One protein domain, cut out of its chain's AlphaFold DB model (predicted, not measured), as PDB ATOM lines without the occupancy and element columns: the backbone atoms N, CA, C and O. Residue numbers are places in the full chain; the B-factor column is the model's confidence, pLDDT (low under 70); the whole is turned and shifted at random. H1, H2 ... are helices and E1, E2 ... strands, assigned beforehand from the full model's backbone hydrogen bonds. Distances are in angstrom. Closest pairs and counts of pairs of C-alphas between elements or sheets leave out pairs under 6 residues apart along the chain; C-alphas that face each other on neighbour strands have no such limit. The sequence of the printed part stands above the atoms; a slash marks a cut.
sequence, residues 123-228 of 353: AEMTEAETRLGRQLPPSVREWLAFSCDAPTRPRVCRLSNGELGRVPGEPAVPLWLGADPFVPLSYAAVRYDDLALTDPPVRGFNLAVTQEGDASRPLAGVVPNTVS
ATOM      1  N   ALA A 123      27.188  56.956  10.470       87.25
ATOM      2  CA  ALA A 123      27.466  55.738  11.228       87.25
ATOM      3  C   ALA A 123      27.685  54.524  10.313       87.25
ATOM      4  O   ALA A 123      28.677  53.815  10.471       87.25
ATOM      5  N   GLU A 124      26.823  54.334   9.312       84.00
ATOM      6  CA  GLU A 124      26.903  53.193   8.392       84.00
ATOM      7  C   GLU A 124      28.163  53.243   7.521       84.00
ATOM      8  O   GLU A 124      28.842  52.234   7.329       84.00
ATOM      9  N   MET A 125      28.545  54.440   7.063       89.50
ATOM     10  CA  MET A 125      29.810  54.638   6.352       89.50
ATOM     11  C   MET A 125      31.010  54.269   7.229       89.50
ATOM     12  O   MET A 125      31.916  53.574   6.772       89.50
ATOM     13  N   THR A 126      31.004  54.696   8.494       91.12
ATOM     14  CA  THR A 126      32.084  54.395   9.446       91.12
ATOM     15  C   THR A 126      32.196  52.890   9.702       91.12
ATOM     16  O   THR A 126      33.301  52.345   9.749       91.12
ATOM     17  N   GLU A 127      31.064  52.193   9.829       89.56
ATOM     18  CA  GLU A 127      31.020  50.736   9.975       89.56
ATOM     19  C   GLU A 127      31.579  50.026   8.731       89.56
ATOM     20  O   GLU A 127      32.448  49.153   8.850       89.56
ATOM     21  N   ALA A 128      31.147  50.434   7.533       88.44
ATOM     22  CA  ALA A 128      31.627  49.872   6.274       88.44
ATOM     23  C   ALA A 128      33.147  50.045   6.112       88.44
ATOM     24  O   ALA A 128      33.849  49.085   5.784       88.44
ATOM     25  N   GLU A 129      33.676  51.235   6.403       93.31
ATOM     26  CA  GLU A 129      35.113  51.528   6.361       93.31
ATOM     27  C   GLU A 129      35.912  50.724   7.385       93.31
ATOM     28  O   GLU A 129      36.978  50.188   7.064       93.31
ATOM     29  N   THR A 130      35.375  50.585   8.602       93.12
ATOM     30  CA  THR A 130      35.984  49.779   9.667       93.12
ATOM     31  C   THR A 130      36.105  48.322   9.234       93.12
ATOM     32  O   THR A 130      37.180  47.731   9.343       93.12
ATOM     33  N   ARG A 131      35.039  47.746   8.666       88.88
ATOM     34  CA  ARG A 131      35.048  46.363   8.169       88.88
ATOM     35  C   ARG A 131      35.999  46.165   6.989       88.88
ATOM     36  O   ARG A 131      36.653  45.127   6.897       88.88
ATOM     37  N   LEU A 132      36.077  47.134   6.079       89.69
ATOM     38  CA  LEU A 132      36.988  47.081   4.930       89.69
ATOM     39  C   LEU A 132      38.448  47.381   5.315       89.69
ATOM     40  O   LEU A 132      39.354  47.137   4.510       89.69
ATOM     41  N   GLY A 133      38.681  47.907   6.522       93.62
ATOM     42  CA  GLY A 133      39.993  48.328   7.007       93.62
ATOM     43  C   GLY A 133      40.594  49.471   6.185       93.62
ATOM     44  O   GLY A 133      41.812  49.529   6.021       93.62
ATOM     45  N   ARG A 134      39.756  50.329   5.588       94.19
ATOM     46  CA  ARG A 134      40.181  51.440   4.720       94.19
ATOM     47  C   ARG A 134      39.097  52.502   4.588       94.19
ATOM     48  O   ARG A 134      37.915  52.194   4.693       94.19
ATOM     49  N   GLN A 135      39.516  53.723   4.273       95.50
ATOM     50  CA  GLN A 135      38.594  54.787   3.888       95.50
ATOM     51  C   GLN A 135      38.083  54.573   2.460       95.50
ATOM     52  O   GLN A 135      38.835  54.164   1.573       95.50
ATOM     53  N   LEU A 136      36.801  54.851   2.254       95.44
ATOM     54  CA  LEU A 136      36.140  54.817   0.962       95.44
ATOM     55  C   LEU A 136      36.276  56.174   0.249       95.44
ATOM     56  O   LEU A 136      36.256  57.224   0.901       95.44
ATOM     57  N   PRO A 137      36.356  56.180  -1.093       96.75
ATOM     58  CA  PRO A 137      36.247  57.389  -1.896       96.75
ATOM     59  C   PRO A 137      35.007  58.220  -1.568       96.75
ATOM     60  O   PRO A 137      33.948  57.637  -1.323       96.75
ATOM     61  N   PRO A 138      35.072  59.559  -1.678       96.38
ATOM     62  CA  PRO A 138      33.908  60.423  -1.505       96.38
ATOM     63  C   PRO A 138      32.695  60.012  -2.348       96.38
ATOM     64  O   PRO A 138      31.595  59.956  -1.818       96.38
ATOM     65  N   SER A 139      32.879  59.639  -3.619       96.06
ATOM     66  CA  SER A 139      31.755  59.216  -4.472       96.06
ATOM     67  C   SER A 139      31.160  57.862  -4.048       96.06
ATOM     68  O   SER A 139      29.957  57.657  -4.151       96.06
ATOM     69  N   VAL A 140      31.976  56.944  -3.509       95.38
ATOM     70  CA  VAL A 140      31.478  55.667  -2.959       95.38
ATOM     71  C   VAL A 140      30.721  55.905  -1.652       95.38
ATOM     72  O   VAL A 140      29.648  55.345  -1.468       95.38
ATOM     73  N   ARG A 141      31.245  56.764  -0.769       94.75
ATOM     74  CA  ARG A 141      30.545  57.210   0.448       94.75
ATOM     75  C   ARG A 141      29.187  57.824   0.111       94.75
ATOM     76  O   ARG A 141      28.187  57.470   0.725       94.75
ATOM     77  N   GLU A 142      29.158  58.689  -0.898       94.62
ATOM     78  CA  GLU A 142      27.938  59.351  -1.349       94.62
ATOM     79  C   GLU A 142      26.927  58.366  -1.947       94.62
ATOM     80  O   GLU A 142      25.734  58.509  -1.706       94.62
ATOM     81  N   TRP A 143      27.382  57.313  -2.637       93.12
ATOM     82  CA  TRP A 143      26.507  56.226  -3.083       93.12
ATOM     83  C   TRP A 143      25.845  55.483  -1.925       93.12
ATOM     84  O   TRP A 143      24.633  55.277  -1.961       93.12
ATOM     85  N   LEU A 144      26.603  55.139  -0.881       90.25
ATOM     86  CA  LEU A 144      26.042  54.496   0.311       90.25
ATOM     87  C   LEU A 144      25.000  55.395   0.986       90.25
ATOM     88  O   LEU A 144      23.874  54.968   1.219       90.25
ATOM     89  N   ALA A 145      25.358  56.659   1.209       91.25
ATOM     90  CA  ALA A 145      24.463  57.677   1.747       91.25
ATOM     91  C   ALA A 145      23.176  57.824   0.913       91.25
ATOM     92  O   ALA A 145      22.071  57.813   1.449       91.25
ATOM     93  N   PHE A 146      23.309  57.912  -0.411       91.25
ATOM     94  CA  PHE A 146      22.186  58.008  -1.339       91.25
ATOM     95  C   PHE A 146      21.261  56.783  -1.273       91.25
ATOM     96  O   PHE A 146      20.041  56.946  -1.248       91.25
ATOM     97  N   SER A 147      21.811  55.565  -1.215       87.44
ATOM     98  CA  SER A 147      21.013  54.336  -1.086       87.44
ATOM     99  C   SER A 147      20.206  54.281   0.217       87.44
ATOM    100  O   SER A 147      19.136  53.674   0.242       87.44
ATOM    101  N   CYS A 148      20.683  54.928   1.283       86.19
ATOM    102  CA  CYS A 148      19.966  55.019   2.555       86.19
ATOM    103  C   CYS A 148      18.896  56.111   2.555       86.19
ATOM    104  O   CYS A 148      17.804  55.878   3.072       86.19
ATOM    105  N   ASP A 149      19.167  57.247   1.906       88.38
ATOM    106  CA  ASP A 149      18.205  58.342   1.735       88.38
ATOM    107  C   ASP A 149      17.035  57.965   0.795       88.38
ATOM    108  O   ASP A 149      15.953  58.550   0.884       88.38
ATOM    109  N   ALA A 150      17.207  56.958  -0.074       86.06
ATOM    110  CA  ALA A 150      16.199  56.486  -1.033       86.06
ATOM    111  C   ALA A 150      15.623  55.072  -0.723       86.06
ATOM    112  O   ALA A 150      15.584  54.216  -1.613       86.06
ATOM    113  N   PRO A 151      15.118  54.785   0.499       67.50
ATOM    114  CA  PRO A 151      14.877  53.415   0.969       67.50
ATOM    115  C   PRO A 151      13.587  52.769   0.433       67.50
ATOM    116  O   PRO A 151      13.364  51.577   0.630       67.50
ATOM    117  N   THR A 152      12.697  53.528  -0.210       59.25
ATOM    118  CA  THR A 152      11.330  53.080  -0.538       59.25
ATOM    119  C   THR A 152      11.216  52.271  -1.829       59.25
ATOM    120  O   THR A 152      10.102  52.032  -2.300       59.25
ATOM    121  N   ARG A 153      12.332  51.823  -2.414       60.47
ATOM    122  CA  ARG A 153      12.316  51.117  -3.697       60.47
ATOM    123  C   ARG A 153      12.706  49.648  -3.578       60.47
ATOM    124  O   ARG A 153      13.823  49.360  -3.166       60.47
ATOM    125  N   PRO A 154      11.860  48.714  -4.050       50.84
ATOM    126  CA  PRO A 154      12.194  47.291  -4.090       50.84
ATOM    127  C   PRO A 154      13.343  46.945  -5.061       50.84
ATOM    128  O   PRO A 154      13.793  45.801  -5.059       50.84
ATOM    129  N   ARG A 155      13.824  47.897  -5.881       53.88
ATOM    130  CA  ARG A 155      14.890  47.687  -6.883       53.88
ATOM    131  C   ARG A 155      16.160  48.508  -6.721       53.88
ATOM    132  O   ARG A 155      17.185  48.116  -7.277       53.88
ATOM    133  N   VAL A 156      16.133  49.586  -5.936       53.53
ATOM    134  CA  VAL A 156      17.390  50.133  -5.417       53.53
ATOM    135  C   VAL A 156      17.778  49.158  -4.324       53.53
ATOM    136  O   VAL A 156      17.340  49.287  -3.185       53.53
ATOM    137  N   CYS A 157      18.453  48.078  -4.720       53.12
ATOM    138  CA  CYS A 157      18.879  47.041  -3.803       53.12
ATOM    139  C   CYS A 157      19.714  47.719  -2.730       53.12
ATOM    140  O   CYS A 157      20.870  48.072  -2.957       53.12
ATOM    141  N   ARG A 158      19.100  47.910  -1.562       59.69
ATOM    142  CA  ARG A 158      19.823  48.182  -0.340       59.69
ATOM    143  C   ARG A 158      20.703  46.959  -0.171       59.69
ATOM    144  O   ARG A 158      20.204  45.904   0.210       59.69
ATOM    145  N   LEU A 159      21.977  47.080  -0.541       58.88
ATOM    146  CA  LEU A 159      22.983  46.162  -0.035       58.88
ATOM    147  C   LEU A 159      22.819  46.276   1.469       58.88
ATOM    148  O   LEU A 159      23.081  47.335   2.043       58.88
ATOM    149  N   SER A 160      22.239  45.253   2.087       54.50
ATOM    150  CA  SER A 160      22.073  45.276   3.530       54.50
ATOM    151  C   SER A 160      23.462  45.485   4.136       54.50
ATOM    152  O   SER A 160      24.460  45.065   3.549       54.50
ATOM    153  N   ASN A 161      23.576  46.151   5.287       54.03
ATOM    154  CA  ASN A 161      24.895  46.475   5.845       54.03
ATOM    155  C   ASN A 161      25.791  45.227   5.985       54.03
ATOM    156  O   ASN A 161      27.006  45.359   5.904       54.03
ATOM    157  N   GLY A 162      25.232  44.011   6.080       53.47
ATOM    158  CA  GLY A 162      25.956  42.731   6.028       53.47
ATOM    159  C   GLY A 162      26.529  42.317   4.657       53.47
ATOM    160  O   GLY A 162      27.494  41.561   4.619       53.47
ATOM    161  N   GLU A 163      25.992  42.835   3.552       63.50
ATOM    162  CA  GLU A 163      26.343  42.514   2.156       63.50
ATOM    163  C   GLU A 163      27.346  43.480   1.518       63.50
ATOM    164  O   GLU A 163      27.867  43.191   0.438       63.50
ATOM    165  N   LEU A 164      27.695  44.581   2.194       66.38
ATOM    166  CA  LEU A 164      28.883  45.397   1.894       66.38
ATOM    167  C   LEU A 164      30.174  44.624   2.254       66.38
ATOM    168  O   LEU A 164      31.019  45.061   3.037       66.38
ATOM    169  N   GLY A 165      30.287  43.410   1.719       65.50
ATOM    170  CA  GLY A 165      31.438  42.527   1.783       65.50
ATOM    171  C   GLY A 165      32.248  42.580   0.490       65.50
ATOM    172  O   GLY A 165      32.159  43.519  -0.295       65.50
ATOM    173  N   ARG A 166      33.074  41.559   0.269       74.94
ATOM    174  CA  ARG A 166      33.791  41.384  -1.000       74.94
ATOM    175  C   ARG A 166      32.846  40.781  -2.027       74.94
ATOM    176  O   ARG A 166      32.110  39.852  -1.698       74.94
ATOM    177  N   VAL A 167      32.913  41.257  -3.268       82.12
ATOM    178  CA  VAL A 167      32.394  40.477  -4.400       82.12
ATOM    179  C   VAL A 167      33.093  39.106  -4.364       82.12
ATOM    180  O   VAL A 167      34.321  39.080  -4.244       82.12
ATOM    181  N   PRO A 168      32.375  37.968  -4.400       82.50
ATOM    182  CA  PRO A 168      33.012  36.654  -4.323       82.50
ATOM    183  C   PRO A 168      34.144  36.499  -5.351       82.50
ATOM    184  O   PRO A 168      33.974  36.787  -6.537       82.50
ATOM    185  N   GLY A 169      35.327  36.113  -4.865       84.00
ATOM    186  CA  GLY A 169      36.542  35.969  -5.673       84.00
ATOM    187  C   GLY A 169      37.236  37.275  -6.091       84.00
ATOM    188  O   GLY A 169      38.312  37.207  -6.674       84.00
ATOM    189  N   GLU A 170      36.686  38.454  -5.779       87.38
ATOM    190  CA  GLU A 170      37.168  39.738  -6.309       87.38
ATOM    191  C   GLU A 170      37.425  40.773  -5.197       87.38
ATOM    192  O   GLU A 170      36.566  41.019  -4.342       87.38
ATOM    193  N   PRO A 171      38.594  41.444  -5.183       90.81
ATOM    194  CA  PRO A 171      38.876  42.531  -4.251       90.81
ATOM    195  C   PRO A 171      38.152  43.811  -4.701       90.81
ATOM    196  O   PRO A 171      38.767  44.745  -5.220       90.81
ATOM    197  N   ALA A 172      36.831  43.845  -4.533       90.88
ATOM    198  CA  ALA A 172      35.973  44.955  -4.934       90.88
ATOM    199  C   ALA A 172      34.885  45.262  -3.889       90.88
ATOM    200  O   ALA A 172      34.450  44.374  -3.152       90.88
ATOM    201  N   VAL A 173      34.466  46.529  -3.829       91.62
ATOM    202  CA  VAL A 173      33.344  47.030  -3.020       91.62
ATOM    203  C   VAL A 173      32.083  47.014  -3.890       91.62
ATOM    204  O   VAL A 173      32.048  47.756  -4.878       91.62
ATOM    205  N   PRO A 174      31.066  46.191  -3.579       91.06
ATOM    206  CA  PRO A 174      29.820  46.182  -4.332       91.06
ATOM    207  C   PRO A 174      29.074  47.503  -4.128       91.06
ATOM    208  O   PRO A 174      28.983  48.013  -3.016       91.06
ATOM    209  N   LEU A 175      28.549  48.051  -5.219       87.88
ATOM    210  CA  LEU A 175      27.634  49.192  -5.228       87.88
ATOM    211  C   LEU A 175      26.192  48.725  -5.417       87.88
ATOM    212  O   LEU A 175      25.278  49.261  -4.803       87.88
ATOM    213  N   TRP A 176      25.992  47.711  -6.256       83.69
ATOM    214  CA  TRP A 176      24.675  47.191  -6.592       83.69
ATOM    215  C   TRP A 176      24.736  45.689  -6.837       83.69
ATOM    216  O   TRP A 176      25.731  45.182  -7.366       83.69
ATOM    217  N   LEU A 177      23.649  45.006  -6.481       77.88
ATOM    218  CA  LEU A 177      23.422  43.594  -6.749       77.88
ATOM    219  C   LEU A 177      22.122  43.431  -7.536       77.88
ATOM    220  O   LEU A 177      21.035  43.648  -7.015       77.88
ATOM    221  N   GLY A 178      22.250  43.017  -8.787       73.06
ATOM    222  CA  GLY A 178      21.138  42.653  -9.644       73.06
ATOM    223  C   GLY A 178      20.811  41.180  -9.542       73.06
ATOM    224  O   GLY A 178      21.644  40.336  -9.881       73.06
ATOM    225  N   ALA A 179      19.575  40.881  -9.162       62.97
ATOM    226  CA  ALA A 179      18.965  39.577  -9.369       62.97
ATOM    227  C   ALA A 179      17.920  39.702 -10.486       62.97
ATOM    228  O   ALA A 179      16.746  39.964 -10.231       62.97
ATOM    229  N   ASP A 180      18.351  39.555 -11.741       65.25
ATOM    230  CA  ASP A 180      17.409  39.326 -12.836       65.25
ATOM    231  C   ASP A 180      17.057  37.825 -12.841       65.25
ATOM    232  O   ASP A 180      17.964  36.996 -12.797       65.25
ATOM    233  N   PRO A 181      15.776  37.423 -12.888       61.84
ATOM    234  CA  PRO A 181      15.401  36.006 -12.898       61.84
ATOM    235  C   PRO A 181      15.983  35.216 -14.084       61.84
ATOM    236  O   PRO A 181      16.013  33.985 -14.042       61.84
ATOM    237  N   PHE A 182      16.442  35.896 -15.137       62.94
ATOM    238  CA  PHE A 182      17.012  35.303 -16.343       62.94
ATOM    239  C   PHE A 182      18.530  35.484 -16.467       62.94
ATOM    240  O   PHE A 182      19.131  34.885 -17.364       62.94
ATOM    241  N   VAL A 183      19.164  36.277 -15.598       63.88
ATOM    242  CA  VAL A 183      20.609  36.548 -15.638       63.88
ATOM    243  C   VAL A 183      21.228  36.143 -14.298       63.88
ATOM    244  O   VAL A 183      20.664  36.449 -13.252       63.88
ATOM    245  N   PRO A 184      22.388  35.459 -14.281       67.38
ATOM    246  CA  PRO A 184      23.099  35.195 -13.034       67.38
ATOM    247  C   PRO A 184      23.305  36.479 -12.218       67.38
ATOM    248  O   PRO A 184      23.415  37.564 -12.795       67.38
ATOM    249  N   LEU A 185      23.399  36.340 -10.889       72.81
ATOM    250  CA  LEU A 185      23.661  37.451  -9.967       72.81
ATOM    251  C   LEU A 185      24.775  38.347 -10.520       72.81
ATOM    252  O   LEU A 185      25.905  37.899 -10.742       72.81
ATOM    253  N   SER A 186      24.422  39.600 -10.785       80.50
ATOM    254  CA  SER A 186      25.298  40.582 -11.416       80.50
ATOM    255  C   SER A 186      25.626  41.680 -10.412       80.50
ATOM    256  O   SER A 186      24.729  42.205  -9.761       80.50
ATOM    257  N   TYR A 187      26.899  42.045 -10.286       83.44
ATOM    258  CA  TYR A 187      27.351  43.121  -9.409       83.44
ATOM    259  C   TYR A 187      27.840  44.296 -10.237       83.44
ATOM    260  O   TYR A 187      28.558  44.107 -11.217       83.44
ATOM    261  N   ALA A 188      27.532  45.508  -9.791       89.19
ATOM    262  CA  ALA A 188      28.326  46.683 -10.119       89.19
ATOM    263  C   ALA A 188      29.215  46.977  -8.907       89.19
ATOM    264  O   ALA A 188      28.702  47.068  -7.793       89.19
ATOM    265  N   ALA A 189      30.534  47.067  -9.080       91.94
ATOM    266  CA  ALA A 189      31.465  47.220  -7.964       91.94
ATOM    267  C   ALA A 189      32.705  48.052  -8.325       91.94
ATOM    268  O   ALA A 189      33.095  48.145  -9.490       91.94
ATOM    269  N   VAL A 190      33.346  48.627  -7.307       93.25
ATOM    270  CA  VAL A 190      34.604  49.384  -7.416       93.25
ATOM    271  C   VAL A 190      35.759  48.514  -6.946       93.25
ATOM    272  O   VAL A 190      35.727  47.995  -5.830       93.25
ATOM    273  N   ARG A 191      36.808  48.363  -7.758       92.69
ATOM    274  CA  ARG A 191      37.985  47.580  -7.355       92.69
ATOM    275  C   ARG A 191      38.761  48.275  -6.243       92.69
ATOM    276  O   ARG A 191      38.854  49.496  -6.200       92.69
ATOM    277  N   TYR A 192      39.394  47.488  -5.382       93.19
ATOM    278  CA  TYR A 192      40.199  48.000  -4.274       93.19
ATOM    279  C   TYR A 192      41.369  48.875  -4.729       93.19
ATOM    280  O   TYR A 192      41.703  49.825  -4.023       93.19
ATOM    281  N   ASP A 193      41.943  48.584  -5.898       94.25
ATOM    282  CA  ASP A 193      43.037  49.364  -6.495       94.25
ATOM    283  C   ASP A 193      42.578  50.763  -6.943       94.25
ATOM    284  O   ASP A 193      43.378  51.693  -7.004       94.25
ATOM    285  N   ASP A 194      41.278  50.925  -7.204       95.06
ATOM    286  CA  ASP A 194      40.681  52.172  -7.680       95.06
ATOM    287  C   ASP A 194      40.214  53.080  -6.520       95.06
ATOM    288  O   ASP A 194      39.877  54.241  -6.742       95.06
ATOM    289  N   LEU A 195      40.239  52.608  -5.262       94.88
ATOM    290  CA  LEU A 195      39.736  53.348  -4.089       94.88
ATOM    291  C   LEU A 195      40.567  54.589  -3.704       94.88
ATOM    292  O   LEU A 195      40.215  55.293  -2.762       94.88
ATOM    293  N   ALA A 196      41.662  54.874  -4.408       95.50
ATOM    294  CA  ALA A 196      42.389  56.135  -4.260       95.50
ATOM    295  C   ALA A 196      41.766  57.285  -5.076       95.50
ATOM    296  O   ALA A 196      42.070  58.453  -4.831       95.50
ATOM    297  N   LEU A 197      40.913  56.975  -6.058       96.25
ATOM    298  CA  LEU A 197      40.267  57.966  -6.913       96.25
ATOM    299  C   LEU A 197      39.040  58.547  -6.213       96.25
ATOM    300  O   LEU A 197      38.279  57.816  -5.590       96.25
ATOM    301  N   THR A 198      38.810  59.853  -6.353       97.31
ATOM    302  CA  THR A 198      37.655  60.523  -5.730       97.31
ATOM    303  C   THR A 198      36.315  59.982  -6.234       97.31
ATOM    304  O   THR A 198      35.367  59.847  -5.461       97.31
ATOM    305  N   ASP A 199      36.264  59.657  -7.525       97.19
ATOM    306  CA  ASP A 199      35.106  59.121  -8.232       97.19
ATOM    307  C   ASP A 199      35.555  57.930  -9.090       97.19
ATOM    308  O   ASP A 199      35.854  58.089 -10.275       97.19
ATOM    309  N   PRO A 200      35.753  56.761  -8.460       96.44
ATOM    310  CA  PRO A 200      36.428  55.635  -9.089       96.44
ATOM    311  C   PRO A 200      35.557  54.981 -10.170       96.44
ATOM    312  O   PRO A 200      34.333  55.114 -10.140       96.44
ATOM    313  N   PRO A 201      36.154  54.234 -11.110       94.94
ATOM    314  CA  PRO A 201      35.398  53.474 -12.087       94.94
ATOM    315  C   PRO A 201      34.600  52.337 -11.464       94.94
ATOM    316  O   PRO A 201      35.053  51.650 -10.548       94.94
ATOM    317  N   VAL A 202      33.416  52.108 -12.028       92.62
ATOM    318  CA  VAL A 202      32.561  50.977 -11.679       92.62
ATOM    319  C   VAL A 202      32.741  49.878 -12.717       92.62
ATOM    320  O   VAL A 202      32.850  50.136 -13.916       92.62
ATOM    321  N   ARG A 203      32.797  48.628 -12.260       90.31
ATOM    322  CA  ARG A 203      32.904  47.446 -13.118       90.31
ATOM    323  C   ARG A 203      31.745  46.495 -12.877       90.31
ATOM    324  O   ARG A 203      31.280  46.353 -11.749       90.31
ATOM    325  N   GLY A 204      31.301  45.848 -13.950       86.81
ATOM    326  CA  GLY A 204      30.320  44.774 -13.893       86.81
ATOM    327  C   GLY A 204      30.994  43.439 -13.582       86.81
ATOM    328  O   GLY A 204      32.046  43.133 -14.143       86.81
ATOM    329  N   PHE A 205      30.382  42.618 -12.737       83.62
ATOM    330  CA  PHE A 205      30.814  41.251 -12.456       83.62
ATOM    331  C   PHE A 205      29.615  40.321 -12.579       83.62
ATOM    332  O   PHE A 205      28.586  40.577 -11.964       83.62
ATOM    333  N   ASN A 206      29.755  39.227 -13.324       79.25
ATOM    334  CA  ASN A 206      28.775  38.147 -13.283       79.25
ATOM    335  C   ASN A 206      29.280  37.055 -12.351       79.25
ATOM    336  O   ASN A 206      30.353  36.487 -12.587       79.25
ATOM    337  N   LEU A 207      28.475  36.693 -11.355       71.75
ATOM    338  CA  LEU A 207      28.642  35.416 -10.680       71.75
ATOM    339  C   LEU A 207      28.067  34.340 -11.590       71.75
ATOM    340  O   LEU A 207      26.886  34.001 -11.533       71.75
ATOM    341  N   ALA A 208      28.904  33.813 -12.478       64.81
ATOM    342  CA  ALA A 208      28.569  32.565 -13.129       64.81
ATOM    343  C   ALA A 208      28.484  31.497 -12.032       64.81
ATOM    344  O   ALA A 208      29.495  31.137 -11.433       64.81
ATOM    345  N   VAL A 209      27.279  30.987 -11.768       57.03
ATOM    346  CA  VAL A 209      27.105  29.771 -10.970       57.03
ATOM    347  C   VAL A 209      27.585  28.609 -11.837       57.03
ATOM    348  O   VAL A 209      26.803  27.914 -12.481       57.03
ATOM    349  N   THR A 210      28.899  28.451 -11.969       57.44
ATOM    350  CA  THR A 210      29.469  27.254 -12.582       57.44
ATOM    351  C   THR A 210      29.383  26.124 -11.567       57.44
ATOM    352  O   THR A 210      29.759  26.308 -10.411       57.44
ATOM    353  N   GLN A 211      28.930  24.943 -12.000       55.12
ATOM    354  CA  GLN A 211      28.881  23.736 -11.160       55.12
ATOM    355  C   GLN A 211      30.251  23.341 -10.567       55.12
ATOM    356  O   GLN A 211      30.287  22.580  -9.609       55.12
ATOM    357  N   GLU A 212      31.360  23.873 -11.093       58.06
ATOM    358  CA  GLU A 212      32.732  23.534 -10.681       58.06
ATOM    359  C   GLU A 212      33.403  24.543  -9.731       58.06
ATOM    360  O   GLU A 212      34.578  24.389  -9.419       58.06
ATOM    361  N   GLY A 213      32.668  25.532  -9.213       54.28
ATOM    362  CA  GLY A 213      33.197  26.448  -8.199       54.28
ATOM    363  C   GLY A 213      33.980  27.648  -8.755       54.28
ATOM    364  O   GLY A 213      35.042  27.528  -9.353       54.28
ATOM    365  N   ASP A 214      33.427  28.825  -8.465       55.06
ATOM    366  CA  ASP A 214      34.153  30.011  -7.992       55.06
ATOM    367  C   ASP A 214      35.115  30.759  -8.932       55.06
ATOM    368  O   ASP A 214      36.197  31.187  -8.535       55.06
ATOM    369  N   ALA A 215      34.687  31.040 -10.165       58.62
ATOM    370  CA  ALA A 215      35.285  32.140 -10.921       58.62
ATOM    371  C   ALA A 215      34.219  33.162 -11.321       58.62
ATOM    372  O   ALA A 215      33.506  32.995 -12.317       58.62
ATOM    373  N   SER A 216      34.144  34.255 -10.559       61.47
ATOM    374  CA  SER A 216      33.574  35.502 -11.054       61.47
ATOM    375  C   SER A 216      34.313  35.888 -12.335       61.47
ATOM    376  O   SER A 216      35.535  35.767 -12.455       61.47
ATOM    377  N   ARG A 217      33.556  36.279 -13.359       65.94
ATOM    378  CA  ARG A 217      34.146  36.827 -14.578       65.94
ATOM    379  C   ARG A 217      33.773  38.298 -14.640       65.94
ATOM    380  O   ARG A 217      32.573  38.595 -14.571       65.94
ATOM    381  N   PRO A 218      34.752  39.212 -14.770       63.50
ATOM    382  CA  PRO A 218      34.436  40.601 -15.040       63.50
ATOM    383  C   PRO A 218      33.597  40.638 -16.315       63.50
ATOM    384  O   PRO A 218      33.990  40.112 -17.358       63.50
ATOM    385  N   LEU A 219      32.405  41.210 -16.200       65.69
ATOM    386  CA  LEU A 219      31.573  41.489 -17.347       65.69
ATOM    387  C   LEU A 219      32.168  42.735 -17.994       65.69
ATOM    388  O   LEU A 219      32.209  43.791 -17.356       65.69
ATOM    389  N   ALA A 220      32.593  42.671 -19.252       57.53
ATOM    390  CA  ALA A 220      32.868  43.899 -19.986       57.53
ATOM    391  C   ALA A 220      31.543  44.481 -20.523       57.53
ATOM    392  O   ALA A 220      31.249  44.582 -21.709       57.53
ATOM    393  N   GLY A 221      30.700  44.870 -19.564       56.47
ATOM    394  CA  GLY A 221      29.484  45.638 -19.785       56.47
ATOM    395  C   GLY A 221      29.735  47.143 -19.777       56.47
ATOM    396  O   GLY A 221      30.762  47.628 -19.302       56.47
ATOM    397  N   VAL A 222      28.758  47.884 -20.301       58.03
ATOM    398  CA  VAL A 222      28.687  49.350 -20.232       58.03
ATOM    399  C   VAL A 222      28.213  49.732 -18.839       58.03
ATOM    400  O   VAL A 222      27.046  50.052 -18.636       58.03
ATOM    401  N   VAL A 223      29.105  49.633 -17.862       68.25
ATOM    402  CA  VAL A 223      28.912  50.374 -16.623       68.25
ATOM    403  C   VAL A 223      29.559  51.737 -16.841       68.25
ATOM    404  O   VAL A 223      30.659  51.781 -17.405       68.25
ATOM    405  N   PRO A 224      28.894  52.844 -16.474       74.06
ATOM    406  CA  PRO A 224      29.543  54.141 -16.439       74.06
ATOM    407  C   PRO A 224      30.918  54.063 -15.757       74.06
ATOM    408  O   PRO A 224      31.119  53.350 -14.772       74.06
ATOM    409  N   ASN A 225      31.879  54.795 -16.307       86.00
ATOM    410  CA  ASN A 225      33.285  54.809 -15.920       86.00
ATOM    411  C   ASN A 225      33.533  55.487 -14.566       86.00
ATOM    412  O   ASN A 225      34.691  55.637 -14.191       86.00
ATOM    413  N   THR A 226      32.491  55.928 -13.859       95.94
ATOM    414  CA  THR A 226      32.573  56.590 -12.554       95.94
ATOM    415  C   THR A 226      31.382  56.207 -11.676       95.94
ATOM    416  O   THR A 226      30.304  55.914 -12.192       95.94
ATOM    417  N   VAL A 227      31.544  56.223 -10.348       95.94
ATOM    418  CA  VAL A 227      30.445  55.956  -9.399       95.94
ATOM    419  C   VAL A 227      29.315  56.967  -9.568       95.94
ATOM    420  O   VAL A 227      28.149  56.581  -9.612       95.94
ATOM    421  N   SER A 228      29.640  58.251  -9.727       96.56
ATOM    422  CA  SER A 228      28.622  59.283  -9.948       96.56
ATOM    423  C   SER A 228      27.895  59.099 -11.287       96.56
ATOM    424  O   SER A 228      26.683  59.297 -11.366       96.56
TER     425      SER A 228
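AT A GLANCE: This is residues 123 to 228 of the 353 residues of an uncharacterized protein of Frigoriglobus tundricola (UniProt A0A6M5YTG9). Little of this domain is regular structure: a small, twisted antiparallel sheet, the meander E1 E2 E3 E4, each strand beside the one before, with H2 grazing it and H1 beyond. Of 106 printed residues, 42 are in named elements, ordered H1 H2 E1 E2 E3 E4, class mixed. It is compact, radius of gyration of the C-alphas 13.5 A, spans 39 by 32 by 25 A.

HOW THE PARTS SIT: Start at H1, residues 123 to 132; it only just touches H2, residues 138 to 149, through the latter's residues 141 to 145 alone, with 3 pairs of C-alphas within 8 A, the closest Met 125 and Arg 141, 6.5 A. They run opposite ways at a steep tilt of 50 degrees. In both, every O i to N i+4 pair is within hydrogen-bond range. Next, E1, residues 172 to 178, forms a hairpin with E2, residues 186 to 191: find N 175 and O 188 within hydrogen-bond range, 2.8 A. H2 only grazes the sheet; C-alphas 143 and 175 are closest to each other of H2 and E1, 7.4 A. E3, residues 203 to 206, forms hairpins with E2, N 187 to O 205, 2.8 A, and with E4, residues 217 to 219, N 219 to O 204, 2.8 A.

IN THESE COORDINATES: Find C-alpha 123 at (27.466, 55.738, 11.228); H1 runs 14.3 A, H2 16.2 A, E1 15.7 A, E2 15.0 A, E3 10.2 A, and E4 6.0 A to C-alpha 219 at (31.573, 41.489, -17.347).

THE WHOLE: The printed part has no cut; the links H2 to E1 and E2 to E3 are long. Look for pLDDT under 70 in residues 151 to 165, 179 to 184 and 208 to 223.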